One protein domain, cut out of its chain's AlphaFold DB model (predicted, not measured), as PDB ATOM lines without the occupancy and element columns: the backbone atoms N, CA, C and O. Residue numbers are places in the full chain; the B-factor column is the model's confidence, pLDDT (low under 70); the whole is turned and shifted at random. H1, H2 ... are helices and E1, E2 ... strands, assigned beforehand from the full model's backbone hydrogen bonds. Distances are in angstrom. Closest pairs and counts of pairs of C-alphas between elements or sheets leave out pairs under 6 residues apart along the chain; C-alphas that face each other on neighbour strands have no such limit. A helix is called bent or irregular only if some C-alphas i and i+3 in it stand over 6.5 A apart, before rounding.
ATOM      1  N   LYS A 528     236.711 194.607 121.591       89.62
ATOM      2  CA  LYS A 528     237.178 194.953 120.255       89.62
ATOM      3  C   LYS A 528     237.870 193.726 119.670       89.62
ATOM      4  O   LYS A 528     238.708 193.116 120.331       89.62
ATOM      5  N   VAL A 529     237.496 193.348 118.450       89.12
ATOM      6  CA  VAL A 529     238.112 192.222 117.737       89.12
ATOM      7  C   VAL A 529     238.677 192.710 116.415       89.12
ATOM      8  O   VAL A 529     237.943 193.285 115.617       89.12
ATOM      9  N   THR A 530     239.960 192.470 116.178       89.75
ATOM     10  CA  THR A 530     240.625 192.747 114.901       89.75
ATOM     11  C   THR A 530     240.805 191.432 114.149       89.75
ATOM     12  O   THR A 530     241.388 190.483 114.680       89.75
ATOM     13  N   LEU A 531     240.265 191.373 112.934       88.81
ATOM     14  CA  LEU A 531     240.394 190.253 112.008       88.81
ATOM     15  C   LEU A 531     241.775 190.262 111.311       88.81
ATOM     16  O   LEU A 531     242.450 191.296 111.312       88.81
ATOM     17  N   PRO A 532     242.202 189.153 110.671       85.38
ATOM     18  CA  PRO A 532     243.509 189.064 110.005       85.38
ATOM     19  C   PRO A 532     243.694 190.025 108.824       85.38
ATOM     20  O   PRO A 532     244.820 190.377 108.487       85.38
ATOM     21  N   ASP A 533     242.596 190.454 108.202       80.88
ATOM     22  CA  ASP A 533     242.568 191.447 107.120       80.88
ATOM     23  C   ASP A 533     242.646 192.902 107.634       80.88
ATOM     24  O   ASP A 533     242.603 193.845 106.846       80.88
ATOM     25  N   GLY A 534     242.759 193.097 108.953       74.56
ATOM     26  CA  GLY A 534     242.792 194.404 109.605       74.56
ATOM     27  C   GLY A 534     241.412 194.990 109.917       74.56
ATOM     28  O   GLY A 534     241.335 196.058 110.531       74.56
ATOM     29  N   LYS A 535     240.310 194.316 109.554       80.44
ATOM     30  CA  LYS A 535     238.952 194.771 109.877       80.44
ATOM     31  C   LYS A 535     238.707 194.712 111.386       80.44
ATOM     32  O   LYS A 535     238.925 193.687 112.029       80.44
ATOM     33  N   ILE A 536     238.189 195.802 111.952       82.75
ATOM     34  CA  ILE A 536     237.854 195.897 113.380       82.75
ATOM     35  C   ILE A 536     236.341 195.740 113.571       82.75
ATOM     36  O   ILE A 536     235.552 196.526 113.048       82.75
ATOM     37  N   ILE A 537     235.939 194.756 114.376       79.38
ATOM     38  CA  ILE A 537     234.557 194.508 114.790       79.38
ATOM     39  C   ILE A 537     234.398 194.946 116.249       79.38
ATOM     40  O   ILE A 537     235.008 194.391 117.167       79.38
ATOM     41  N   ARG A 538     233.557 195.963 116.462       83.44
ATOM     42  CA  ARG A 538     233.227 196.521 117.779       83.44
ATOM     43  C   ARG A 538     231.810 197.081 117.764       83.44
ATOM     44  O   ARG A 538     231.503 197.977 116.981       83.44
ATOM     45  N   TYR A 539     230.970 196.605 118.678       78.69
ATOM     46  CA  TYR A 539     229.601 197.094 118.847       78.69
ATOM     47  C   TYR A 539     229.356 197.757 120.201       78.69
ATOM     48  O   TYR A 539     230.091 197.564 121.170       78.69
ATOM     49  N   ASN A 540     228.254 198.510 120.277       67.62
ATOM     50  CA  ASN A 540     227.793 199.148 121.511       67.62
ATOM     51  C   ASN A 540     227.434 198.143 122.606       67.62
ATOM     52  O   ASN A 540     227.577 198.461 123.787       67.62
ATOM     53  N   THR A 541     226.993 196.938 122.232       78.62
ATOM     54  CA  THR A 541     226.836 195.841 123.183       78.62
ATOM     55  C   THR A 541     227.836 194.728 122.891       78.62
ATOM     56  O   THR A 541     228.068 194.327 121.750       78.62
ATOM     57  N   VAL A 542     228.423 194.196 123.960       86.00
ATOM     58  CA  VAL A 542     229.381 193.086 123.888       86.00
ATOM     59  C   VAL A 542     228.741 191.832 123.288       86.00
ATOM     60  O   VAL A 542     229.400 191.072 122.587       86.00
ATOM     61  N   VAL A 543     227.446 191.620 123.543       85.50
ATOM     62  CA  VAL A 543     226.681 190.494 122.991       85.50
ATOM     63  C   VAL A 543     226.687 190.528 121.465       85.50
ATOM     64  O   VAL A 543     226.836 189.487 120.841       85.50
ATOM     65  N   ASP A 544     226.584 191.711 120.873       84.31
ATOM     66  CA  ASP A 544     226.512 191.861 119.421       84.31
ATOM     67  C   ASP A 544     227.844 191.526 118.757       84.31
ATOM     68  O   ASP A 544     227.868 190.756 117.801       84.31
ATOM     69  N   THR A 545     228.941 192.018 119.339       88.50
ATOM     70  CA  THR A 545     230.314 191.679 118.920       88.50
ATOM     71  C   THR A 545     230.547 190.181 119.031       88.50
ATOM     72  O   THR A 545     231.048 189.552 118.111       88.50
ATOM     73  N   PHE A 546     230.106 189.582 120.134       92.69
ATOM     74  CA  PHE A 546     230.255 188.154 120.369       92.69
ATOM     75  C   PHE A 546     229.505 187.294 119.339       92.69
ATOM     76  O   PHE A 546     230.061 186.323 118.838       92.69
ATOM     77  N   ILE A 547     228.264 187.653 118.992       90.75
ATOM     78  CA  ILE A 547     227.461 186.903 118.013       90.75
ATOM     79  C   ILE A 547     228.042 187.020 116.602       90.75
ATOM     80  O   ILE A 547     228.078 186.020 115.889       90.75
ATOM     81  N   GLU A 548     228.523 188.198 116.208       89.00
ATOM     82  CA  GLU A 548     229.088 188.390 114.870       89.00
ATOM     83  C   GLU A 548     230.380 187.601 114.666       89.00
ATOM     84  O   GLU A 548     230.560 186.968 113.630       89.00
ATOM     85  N   ILE A 549     231.244 187.539 115.682       93.00
ATOM     86  CA  ILE A 549     232.452 186.712 115.600       93.00
ATOM     87  C   ILE A 549     232.108 185.216 115.557       93.00
ATOM     88  O   ILE A 549     232.767 184.464 114.849       93.00
ATOM     89  N   ILE A 550     231.045 184.772 116.238       93.19
ATOM     90  CA  ILE A 550     230.553 183.388 116.112       93.19
ATOM     91  C   ILE A 550     230.031 183.108 114.696       93.19
ATOM     92  O   ILE A 550     230.213 182.003 114.190       93.19
ATOM     93  N   GLN A 551     229.381 184.080 114.051       91.25
ATOM     94  CA  GLN A 551     228.958 183.946 112.654       91.25
ATOM     95  C   GLN A 551     230.165 183.890 111.709       91.25
ATOM     96  O   GLN A 551     230.178 183.042 110.821       91.25
ATOM     97  N   TYR A 552     231.173 184.741 111.931       90.62
ATOM     98  CA  TYR A 552     232.431 184.748 111.178       90.62
ATOM     99  C   TYR A 552     233.186 183.417 111.301       90.62
ATOM    100  O   TYR A 552     233.672 182.892 110.309       90.62
ATOM    101  N   ALA A 553     233.226 182.839 112.503       90.38
ATOM    102  CA  ALA A 553     233.878 181.562 112.798       90.38
ATOM    103  C   ALA A 553     233.118 180.317 112.291       90.38
ATOM    104  O   ALA A 553     233.562 179.196 112.533       90.38
ATOM    105  N   GLU A 554     231.981 180.512 111.616       91.50
ATOM    106  CA  GLU A 554     230.989 179.503 111.240       91.50
ATOM    107  C   GLU A 554     230.351 178.771 112.433       91.50
ATOM    108  O   GLU A 554     230.984 178.089 113.241       91.50
ATOM    109  N   VAL A 555     229.023 178.855 112.513       91.62
ATOM    110  CA  VAL A 555     228.252 178.397 113.679       91.62
ATOM    111  C   VAL A 555     228.443 176.904 113.976       91.62
ATOM    112  O   VAL A 555     228.460 176.510 115.145       91.62
ATOM    113  N   GLN A 556     228.603 176.082 112.937       90.75
ATOM    114  CA  GLN A 556     228.799 174.640 113.080       90.75
ATOM    115  C   GLN A 556     230.182 174.319 113.659       90.75
ATOM    116  O   GLN A 556     230.257 173.593 114.648       90.75
ATOM    117  N   ASN A 557     231.245 174.949 113.150       93.25
ATOM    118  CA  ASN A 557     232.604 174.769 113.666       93.25
ATOM    119  C   ASN A 557     232.671 175.149 115.149       93.25
ATOM    120  O   ASN A 557     233.186 174.393 115.970       93.25
ATOM    121  N   VAL A 558     232.052 176.275 115.529       94.25
ATOM    122  CA  VAL A 558     231.971 176.713 116.933       94.25
ATOM    123  C   VAL A 558     231.171 175.732 117.801       94.25
ATOM    124  O   VAL A 558     231.521 175.505 118.962       94.25
ATOM    125  N   ARG A 559     230.097 175.133 117.271       92.69
ATOM    126  CA  ARG A 559     229.326 174.103 117.984       92.69
ATOM    127  C   ARG A 559     230.154 172.843 118.221       92.69
ATOM    128  O   ARG A 559     230.064 172.275 119.316       92.69
ATOM    129  N   ASP A 560     230.946 172.433 117.236       93.12
ATOM    130  CA  ASP A 560     231.750 171.209 117.260       93.12
ATOM    131  C   ASP A 560     232.924 171.307 118.247       93.12
ATOM    132  O   ASP A 560     233.298 170.307 118.861       93.12
ATOM    133  N   LEU A 561     233.388 172.527 118.556       92.31
ATOM    134  CA  LEU A 561     234.290 172.786 119.692       92.31
ATOM    135  C   LEU A 561     233.683 172.410 121.058       92.31
ATOM    136  O   LEU A 561     234.392 172.362 122.065       92.31
ATOM    137  N   ASN A 562     232.366 172.179 121.119       90.56
ATOM    138  CA  ASN A 562     231.626 171.718 122.294       90.56
ATOM    139  C   ASN A 562     231.895 172.545 123.564       90.56
ATOM    140  O   ASN A 562     231.955 172.018 124.681       90.56
ATOM    141  N   ILE A 563     232.051 173.860 123.396       89.75
ATOM    142  CA  ILE A 563     232.333 174.796 124.485       89.75
ATOM    143  C   ILE A 563     231.161 174.765 125.470       89.75
ATOM    144  O   ILE A 563     230.024 175.063 125.106       89.75
ATOM    145  N   LYS A 564     231.422 174.380 126.724       85.25
ATOM    146  CA  LYS A 564     230.376 174.226 127.740       85.25
ATOM    147  C   LYS A 564     230.082 175.545 128.448       85.25
ATOM    148  O   LYS A 564     230.947 176.101 129.118       85.25
ATOM    149  N   VAL A 565     228.837 176.008 128.357       79.62
ATOM    150  CA  VAL A 565     228.333 177.218 129.020       79.62
ATOM    151  C   VAL A 565     226.989 176.926 129.677       79.62
ATOM    152  O   VAL A 565     226.100 176.329 129.073       79.62
ATOM    153  N   CYS A 566     226.829 177.344 130.937       70.62
ATOM    154  CA  CYS A 566     225.588 177.192 131.708       70.62
ATOM    155  C   CYS A 566     225.013 175.755 131.725       70.62
ATOM    156  O   CYS A 566     223.794 175.576 131.761       70.62
ATOM    157  N   GLY A 567     225.883 174.740 131.702       68.25
ATOM    158  CA  GLY A 567     225.502 173.321 131.718       68.25
ATOM    159  C   GLY A 567     225.159 172.715 130.349       68.25
ATOM    160  O   GLY A 567     224.780 171.551 130.297       68.25
ATOM    161  N   GLY A 568     225.303 173.464 129.248       79.50
ATOM    162  CA  GLY A 568     225.058 173.001 127.875       79.50
ATOM    163  C   GLY A 568     226.152 173.438 126.896       79.50
ATOM    164  O   GLY A 568     227.155 174.010 127.308       79.50
ATOM    165  N   ASN A 569     225.989 173.143 125.605       91.25
ATOM    166  CA  ASN A 569     226.865 173.680 124.553       91.25
ATOM    167  C   ASN A 569     226.588 175.190 124.369       91.25
ATOM    168  O   ASN A 569     225.453 175.633 124.543       91.25
ATOM    169  N   LEU A 570     227.613 175.980 124.050       92.38
ATOM    170  CA  LEU A 570     227.500 177.400 123.716       92.38
ATOM    171  C   LEU A 570     226.489 177.640 122.586       92.38
ATOM    172  O   LEU A 570     225.703 178.584 122.668       92.38
ATOM    173  N   ILE A 571     226.509 176.777 121.566       94.12
ATOM    174  CA  ILE A 571     225.589 176.787 120.430       94.12
ATOM    175  C   ILE A 571     224.536 175.699 120.631       94.12
ATOM    176  O   ILE A 571     224.867 174.547 120.911       94.12
ATOM    177  N   LEU A 572     223.262 176.051 120.478       90.69
ATOM    178  CA  LEU A 572     222.086 175.250 120.815       90.69
ATOM    179  C   LEU A 572     221.073 175.264 119.665       90.69
ATOM    180  O   LEU A 572     220.945 176.265 118.961       90.69
ATOM    181  N   THR A 573     220.297 174.190 119.517       89.12
ATOM    182  CA  THR A 573     219.033 174.247 118.761       89.12
ATOM    183  C   THR A 573     217.912 174.802 119.642       89.12
ATOM    184  O   THR A 573     218.038 174.855 120.869       89.12
ATOM    185  N   LYS A 574     216.788 175.196 119.032       84.44
ATOM    186  CA  LYS A 574     215.618 175.754 119.733       84.44
ATOM    187  C   LYS A 574     215.128 174.877 120.895       84.44
ATOM    188  O   LYS A 574     214.795 175.404 121.954       84.44
ATOM    189  N   ASP A 575     215.156 173.558 120.720       85.69
ATOM    190  CA  ASP A 575     214.682 172.586 121.716       85.69
ATOM    191  C   ASP A 575     215.693 172.349 122.850       85.69
ATOM    192  O   ASP A 575     215.337 171.872 123.924       85.69
ATOM    193  N   GLN A 576     216.959 172.724 122.642       82.50
ATOM    194  CA  GLN A 576     218.034 172.613 123.633       82.50
ATOM    195  C   GLN A 576     218.128 173.849 124.549       82.50
ATOM    196  O   GLN A 576     218.982 173.905 125.439       82.50
ATOM    197  N   ILE A 577     217.270 174.859 124.352       83.12
ATOM    198  CA  ILE A 577     217.275 176.085 125.155       83.12
ATOM    199  C   ILE A 577     216.690 175.799 126.539       83.12
ATOM    200  O   ILE A 577     215.492 175.569 126.700       83.12
ATOM    201  N   ASN A 578     217.527 175.905 127.570       75.81
ATOM    202  CA  ASN A 578     217.067 175.830 128.952       75.81
ATOM    203  C   ASN A 578     216.116 177.013 129.263       75.81
ATOM    204  O   ASN A 578     216.522 178.168 129.076       75.81
ATOM    205  N   PRO A 579     214.898 176.772 129.797       77.00
ATOM    206  CA  PRO A 579     213.935 177.827 130.126       77.00
ATOM    207  C   PRO A 579     214.509 178.945 131.004       77.00
ATOM    208  O   PRO A 579     214.158 180.110 130.822       77.00
ATOM    209  N   ARG A 580     215.447 178.611 131.902       68.75
ATOM    210  CA  ARG A 580     216.122 179.564 132.794       68.75
ATOM    211  C   ARG A 580     216.962 180.606 132.048       68.75
ATOM    212  O   ARG A 580     217.127 181.710 132.554       68.75
ATOM    213  N   TYR A 581     217.489 180.270 130.871       76.31
ATOM    214  CA  TYR A 581     218.386 181.135 130.094       76.31
ATOM    215  C   TYR A 581     217.747 181.660 128.805       76.31
ATOM    216  O   TYR A 581     218.418 182.326 128.024       76.31
ATOM    217  N   LYS A 582     216.444 181.426 128.592       76.25
ATOM    218  CA  LYS A 582     215.718 181.825 127.376       76.25
ATOM    219  C   LYS A 582     215.883 183.311 127.033       76.25
ATOM    220  O   LYS A 582     216.062 183.649 125.869       76.25
ATOM    221  N   SER A 583     215.864 184.192 128.035       70.88
ATOM    222  CA  SER A 583     216.049 185.643 127.866       70.88
ATOM    223  C   SER A 583     217.484 186.053 127.512       70.88
ATOM    224  O   SER A 583     217.682 187.115 126.920       70.88
ATOM    225  N   SER A 584     218.473 185.213 127.825       75.88
ATOM    226  CA  SER A 584     219.909 185.433 127.586       75.88
ATOM    227  C   SER A 584     220.452 184.607 126.413       75.88
ATOM    228  O   SER A 584     221.655 184.608 126.155       75.88
ATOM    229  N   THR A 585     219.585 183.917 125.680       81.50
ATOM    230  CA  THR A 585     219.926 183.199 124.452       81.50
ATOM    231  C   THR A 585     219.597 184.078 123.243       81.50
ATOM    232  O   THR A 585     218.590 184.793 123.238       81.50
ATOM    233  N   ARG A 586     220.460 184.091 122.225       86.94
ATOM    234  CA  ARG A 586     220.298 184.907 121.009       86.94
ATOM    235  C   ARG A 586     220.361 184.039 119.766       86.94
ATOM    236  O   ARG A 586     221.123 183.081 119.731       86.94
ATOM    237  N   LEU A 587     219.540 184.361 118.771       86.75
ATOM    238  CA  LEU A 587     219.608 183.724 117.460       86.75
ATOM    239  C   LEU A 587     220.921 184.138 116.784       86.75
ATOM    240  O   LEU A 587     221.264 185.318 116.805       86.75
ATOM    241  N   VAL A 588     221.639 183.168 116.221       86.06
ATOM    242  CA  VAL A 588     222.882 183.390 115.480       86.06
ATOM    243  C   VAL A 588     222.582 183.352 113.986       86.06
ATOM    244  O   VAL A 588     222.575 184.395 113.345       86.06
ATOM    245  N   LYS A 589     222.298 182.167 113.432       81.88
ATOM    246  CA  LYS A 589     221.975 181.949 112.012       81.88
ATOM    247  C   LYS A 589     221.303 180.580 111.834       81.88
ATOM    248  O   LYS A 589     221.555 179.690 112.638       81.88
ATOM    249  N   ASP A 590     220.444 180.413 110.827       80.38
ATOM    250  CA  ASP A 590     219.890 179.114 110.391       80.38
ATOM    251  C   ASP A 590     219.263 178.259 111.514       80.38
ATOM    252  O   ASP A 590     219.427 177.044 111.582       80.38
ATOM    253  N   GLY A 591     218.549 178.906 112.443       81.06
ATOM    254  CA  GLY A 591     217.890 178.226 113.568       81.06
ATOM    255  C   GLY A 591     218.817 177.839 114.729       81.06
ATOM    256  O   GLY A 591     218.348 177.264 115.716       81.06
ATOM    257  N   TRP A 592     220.101 178.197 114.653       88.25
ATOM    258  CA  TRP A 592     221.062 178.052 115.739       88.25
ATOM    259  C   TRP A 592     221.028 179.235 116.699       88.25
ATOM    260  O   TRP A 592     220.970 180.402 116.304       88.25
ATOM    261  N   TYR A 593     221.125 178.923 117.984       90.44
ATOM    262  CA  TYR A 593     221.093 179.882 119.072       90.44
ATOM    263  C   TYR A 593     222.391 179.838 119.875       90.44
ATOM    264  O   TYR A 593     222.946 178.771 120.097       90.44
ATOM    265  N   CYS A 594     222.845 180.984 120.373       90.19
ATOM    266  CA  CYS A 594     224.003 181.097 121.249       90.19
ATOM    267  C   CYS A 594     223.571 181.512 122.656       90.19
ATOM    268  O   CYS A 594     222.783 182.451 122.828       90.19
ATOM    269  N   ASN A 595     224.092 180.829 123.676       85.88
ATOM    270  CA  ASN A 595     223.913 181.241 125.062       85.88
ATOM    271  C   ASN A 595     224.866 182.397 125.402       85.88
ATOM    272  O   ASN A 595     226.079 182.223 125.478       85.88
ATOM    273  N   THR A 596     224.302 183.580 125.652       86.06
ATOM    274  CA  THR A 596     225.068 184.811 125.903       86.06
ATOM    275  C   THR A 596     225.095 185.218 127.380       86.06
ATOM    276  O   THR A 596     225.591 186.303 127.709       86.06
ATOM    277  N   ASN A 597     224.610 184.349 128.283       83.69
ATOM    278  CA  ASN A 597     224.575 184.553 129.737       83.69
ATOM    279  C   ASN A 597     225.968 184.427 130.389       83.69
ATOM    280  O   ASN A 597     226.233 183.537 131.195       83.69
ATOM    281  N   LEU A 598     226.877 185.309 129.986       82.12
ATOM    282  CA  LEU A 598     228.308 185.298 130.283       82.12
ATOM    283  C   LEU A 598     228.772 186.716 130.642       82.12
ATOM    284  O   LEU A 598     228.202 187.683 130.133       82.12
ATOM    285  N   SER A 599     229.827 186.867 131.442       84.50
ATOM    286  CA  SER A 599     230.480 188.174 131.624       84.50
ATOM    287  C   SER A 599     231.183 188.628 130.334       84.50
ATOM    288  O   SER A 599     231.415 187.817 129.434       84.50
ATOM    289  N   THR A 600     231.518 189.920 130.222       83.88
ATOM    290  CA  THR A 600     232.321 190.453 129.102       83.88
ATOM    291  C   THR A 600     233.658 189.723 128.993       83.88
ATOM    292  O   THR A 600     234.008 189.244 127.920       83.88
ATOM    293  N   TYR A 601     234.346 189.547 130.120       84.44
ATOM    294  CA  TYR A 601     235.613 188.827 130.187       84.44
ATOM    295  C   TYR A 601     235.493 187.380 129.668       84.44
ATOM    296  O   TYR A 601     236.221 186.989 128.761       84.44
ATOM    297  N   LYS A 602     234.485 186.616 130.123       85.44
ATOM    298  CA  LYS A 602     234.249 185.243 129.631       85.44
ATOM    299  C   LYS A 602     233.918 185.188 128.143       85.44
ATOM    300  O   LYS A 602     234.277 184.225 127.475       85.44
ATOM    301  N   LYS A 603     233.218 186.194 127.611       92.06
ATOM    302  CA  LYS A 603     232.985 186.291 126.165       92.06
ATOM    303  C   LYS A 603     234.307 186.474 125.424       92.06
ATOM    304  O   LYS A 603     234.537 185.751 124.464       92.06
ATOM    305  N   ALA A 604     235.189 187.357 125.892       91.56
ATOM    306  CA  ALA A 604     236.513 187.541 125.299       91.56
ATOM    307  C   ALA A 604     237.366 186.261 125.368       91.56
ATOM    308  O   ALA A 604     237.945 185.874 124.359       91.56
ATOM    309  N   GLU A 605     237.384 185.554 126.502       92.12
ATOM    310  CA  GLU A 605     238.079 184.261 126.631       92.12
ATOM    311  C   GLU A 605     237.535 183.202 125.670       92.12
ATOM    312  O   GLU A 605     238.303 182.484 125.034       92.12
ATOM    313  N   ILE A 606     236.211 183.109 125.526       93.44
ATOM    314  CA  ILE A 606     235.598 182.175 124.579       93.44
ATOM    315  C   ILE A 606     235.971 182.546 123.142       93.44
ATOM    316  O   ILE A 606     236.280 181.647 122.368       93.44
ATOM    317  N   LEU A 607     235.995 183.834 122.783       95.38
ATOM    318  CA  LEU A 607     236.450 184.259 121.456       95.38
ATOM    319  C   LEU A 607     237.929 183.932 121.225       95.38
ATOM    320  O   LEU A 607     238.267 183.483 120.134       95.38
ATOM    321  N   LYS A 608     238.791 184.083 122.240       95.12
ATOM    322  CA  LYS A 608     240.205 183.675 122.162       95.12
ATOM    323  C   LYS A 608     240.316 182.174 121.922       95.12
ATOM    324  O   LYS A 608     240.944 181.756 120.958       95.12
ATOM    325  N   LYS A 609     239.584 181.373 122.701       94.31
ATOM    326  CA  LYS A 609     239.529 179.918 122.534       94.31
ATOM    327  C   LYS A 609     239.021 179.502 121.152       94.31
ATOM    328  O   LYS A 609     239.567 178.571 120.569       94.31
ATOM    329  N   ILE A 610     237.981 180.158 120.631       95.44
ATOM    330  CA  ILE A 610     237.464 179.906 119.276       95.44
ATOM    331  C   ILE A 610     238.534 180.261 118.239       95.44
ATOM    332  O   ILE A 610     238.803 179.452 117.356       95.44
ATOM    333  N   SER A 611     239.171 181.425 118.375       95.81
ATOM    334  CA  SER A 611     240.233 181.880 117.475       95.81
ATOM    335  C   SER A 611     241.411 180.909 117.429       95.81
ATOM    336  O   SER A 611     241.872 180.562 116.347       95.81
ATOM    337  N   GLU A 612     241.862 180.431 118.588       94.62
ATOM    338  CA  GLU A 612     242.939 179.443 118.707       94.62
ATOM    339  C   GLU A 612     242.527 178.086 118.128       94.62
ATOM    340  O   GLU A 612     243.256 177.504 117.330       94.62
ATOM    341  N   SER A 613     241.337 177.592 118.489       93.81
ATOM    342  CA  SER A 613     240.884 176.251 118.089       93.81
ATOM    343  C   SER A 613     240.573 176.148 116.594       93.81
ATOM    344  O   SER A 613     240.678 175.066 116.027       93.81
ATOM    345  N   LEU A 614     240.170 177.257 115.966       93.38
ATOM    346  CA  LEU A 614     239.836 177.332 114.540       93.38
ATOM    347  C   LEU A 614     240.915 178.051 113.711       93.38
ATOM    348  O   LEU A 614     240.694 178.308 112.532       93.38
ATOM    349  N   ALA A 615     242.067 178.379 114.312       93.25
ATOM    350  CA  ALA A 615     243.187 179.074 113.670       93.25
ATOM    351  C   ALA A 615     242.789 180.370 112.922       93.25
ATOM    352  O   ALA A 615     243.285 180.660 111.834       93.25
ATOM    353  N   LEU A 616     241.895 181.167 113.517       89.81
ATOM    354  CA  LEU A 616     241.325 182.374 112.895       89.81
ATOM    355  C   LEU A 616     242.213 183.620 113.026       89.81
ATOM    356  O   LEU A 616     241.908 184.636 112.413       89.81
ATOM    357  N   ASN A 617     243.285 183.568 113.825       91.94
ATOM    358  CA  ASN A 617     244.230 184.675 114.042       91.94
ATOM    359  C   ASN A 617     243.565 186.008 114.458       91.94
ATOM    360  O   ASN A 617     243.995 187.086 114.049       91.94
ATOM    361  N   LEU A 618     242.512 185.942 115.276       92.38
ATOM    362  CA  LEU A 618     241.811 187.119 115.791       92.38
ATOM    363  C   LEU A 618     242.603 187.777 116.925       92.38
ATOM    364  O   LEU A 618     243.036 187.104 117.861       92.38
ATOM    365  N   THR A 619     242.699 189.106 116.908       92.00
ATOM    366  CA  THR A 619     243.201 189.886 118.052       92.00
ATOM    367  C   THR A 619     242.017 190.387 118.871       92.00
ATOM    368  O   THR A 619     241.176 191.110 118.344       92.00
ATOM    369  N   ILE A 620     241.916 189.990 120.143       93.19
ATOM    370  CA  ILE A 620     240.767 190.305 121.010       93.19
ATOM    371  C   ILE A 620     241.225 191.141 122.205       93.19
ATOM    372  O   ILE A 620     241.968 190.656 123.062       93.19
ATOM    373  N   GLU A 621     240.719 192.369 122.278       88.12
ATOM    374  CA  GLU A 621     241.051 193.377 123.285       88.12
ATOM    375  C   GLU A 621     239.812 193.710 124.129       88.12
ATOM    376  O   GLU A 621     238.691 193.805 123.614       88.12
ATOM    377  N   LEU A 622     240.019 193.863 125.439       83.69
ATOM    378  CA  LEU A 622     239.038 194.465 126.339       83.69
ATOM    379  C   LEU A 622     239.316 195.964 126.378       83.69
ATOM    380  O   LEU A 622     240.462 196.355 126.580       83.69
ATOM    381  N   ASP A 623     238.277 196.758 126.158       61.56
ATOM    382  CA  ASP A 623     238.355 198.214 125.987       61.56
ATOM    383  C   ASP A 623     237.452 198.943 126.978       61.56
ATOM    384  O   ASP A 623     236.285 198.504 127.118       61.56
TER     385      ASP A 623
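This is residues 528 to 623 of the 623 residues of an uncharacterized protein of Bacteroidetes oral taxon 274 str. F0058 (UniProt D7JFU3). Two helices, H1 and H4, lie side by side in the middle and run the same way, with a small two-stranded sheet of E1 and E4 at one end of the domain's long axis and the hairpin of E2 and E3 towards the other end, where the short, irregular H3 lies. H2 is set crosswise near the last residues of H1 and H4. The printed part has 96 residues with four named helices and four named strands, in the order E1 H1 H2 H3 E2 E3 H4 E4; both sheets are antiparallel and the class is mixed, helices and strands. The whole is compact, with a radius of gyration of the C-alphas of 12.6 A, and its spans of 38 by 25 by 21 A make it only just elongated.

E1, residues 528 to 530, begins at C-alpha 528 (237.178, 194.953, 120.255). H1 is residues 542 to 552, 15.5 A long, and H2 is residues 555 to 560. H3, residues 579 to 584, is irregular: C-alphas 580 and 583 are 7.8 A apart. E2 is residues 585 to 589, 12.7 A long, and E3 is residues 592 to 595. H4, residues 600 to 613, is 19.9 A long and begins at C-alpha 600 (232.321, 190.453, 129.102). E4, residues 619 to 622, ends at C-alpha 622 (239.038, 194.465, 126.339).

H1 and H4 touch at a shallow tilt of 13 degrees; their closest C-alphas are those of Val 542 and Thr 600, 6.5 A apart. H2 is close to H4 but not clearly touching, about perpendicular at 76 degrees, with the C-alphas of Val 558 and Ile 610 closest at 6.8 A. The closest C-alphas of H4 and E4 are those of Ala 604 and Ile 620, 6.6 A apart. E1 and E4 are antiparallel, with N 530 and O 619 at 2.8 A. The closest C-alphas of H1 and E2 are those of Ile 547 and Val 588, 6.3 A apart. In the hairpin of E2 and E3, N 588 and O 592 are 2.8 A apart. H3 and H4 are apart. Each O i to N i+4 pair is within hydrogen-bond range in H1, H2 and H4; in H3 it is 0 of 2, with 2 of 3 O i to N i+3 pairs within range.

The C-alphas farthest apart, those of Asp 533 and Pro 579, are 39.2 A apart, while the first and last printed C-alphas are 6.7 A apart. The printed part has no cut. The links E1 to H1, 11 residues, and H2 to H3, 18 residues, are long. Residues 571 to 572 in the latter pair antiparallel with residues 593 to 594 of E3. The mean pLDDT of the printed part is 86.3; residues 540, 567, 580 and 623 are under 70.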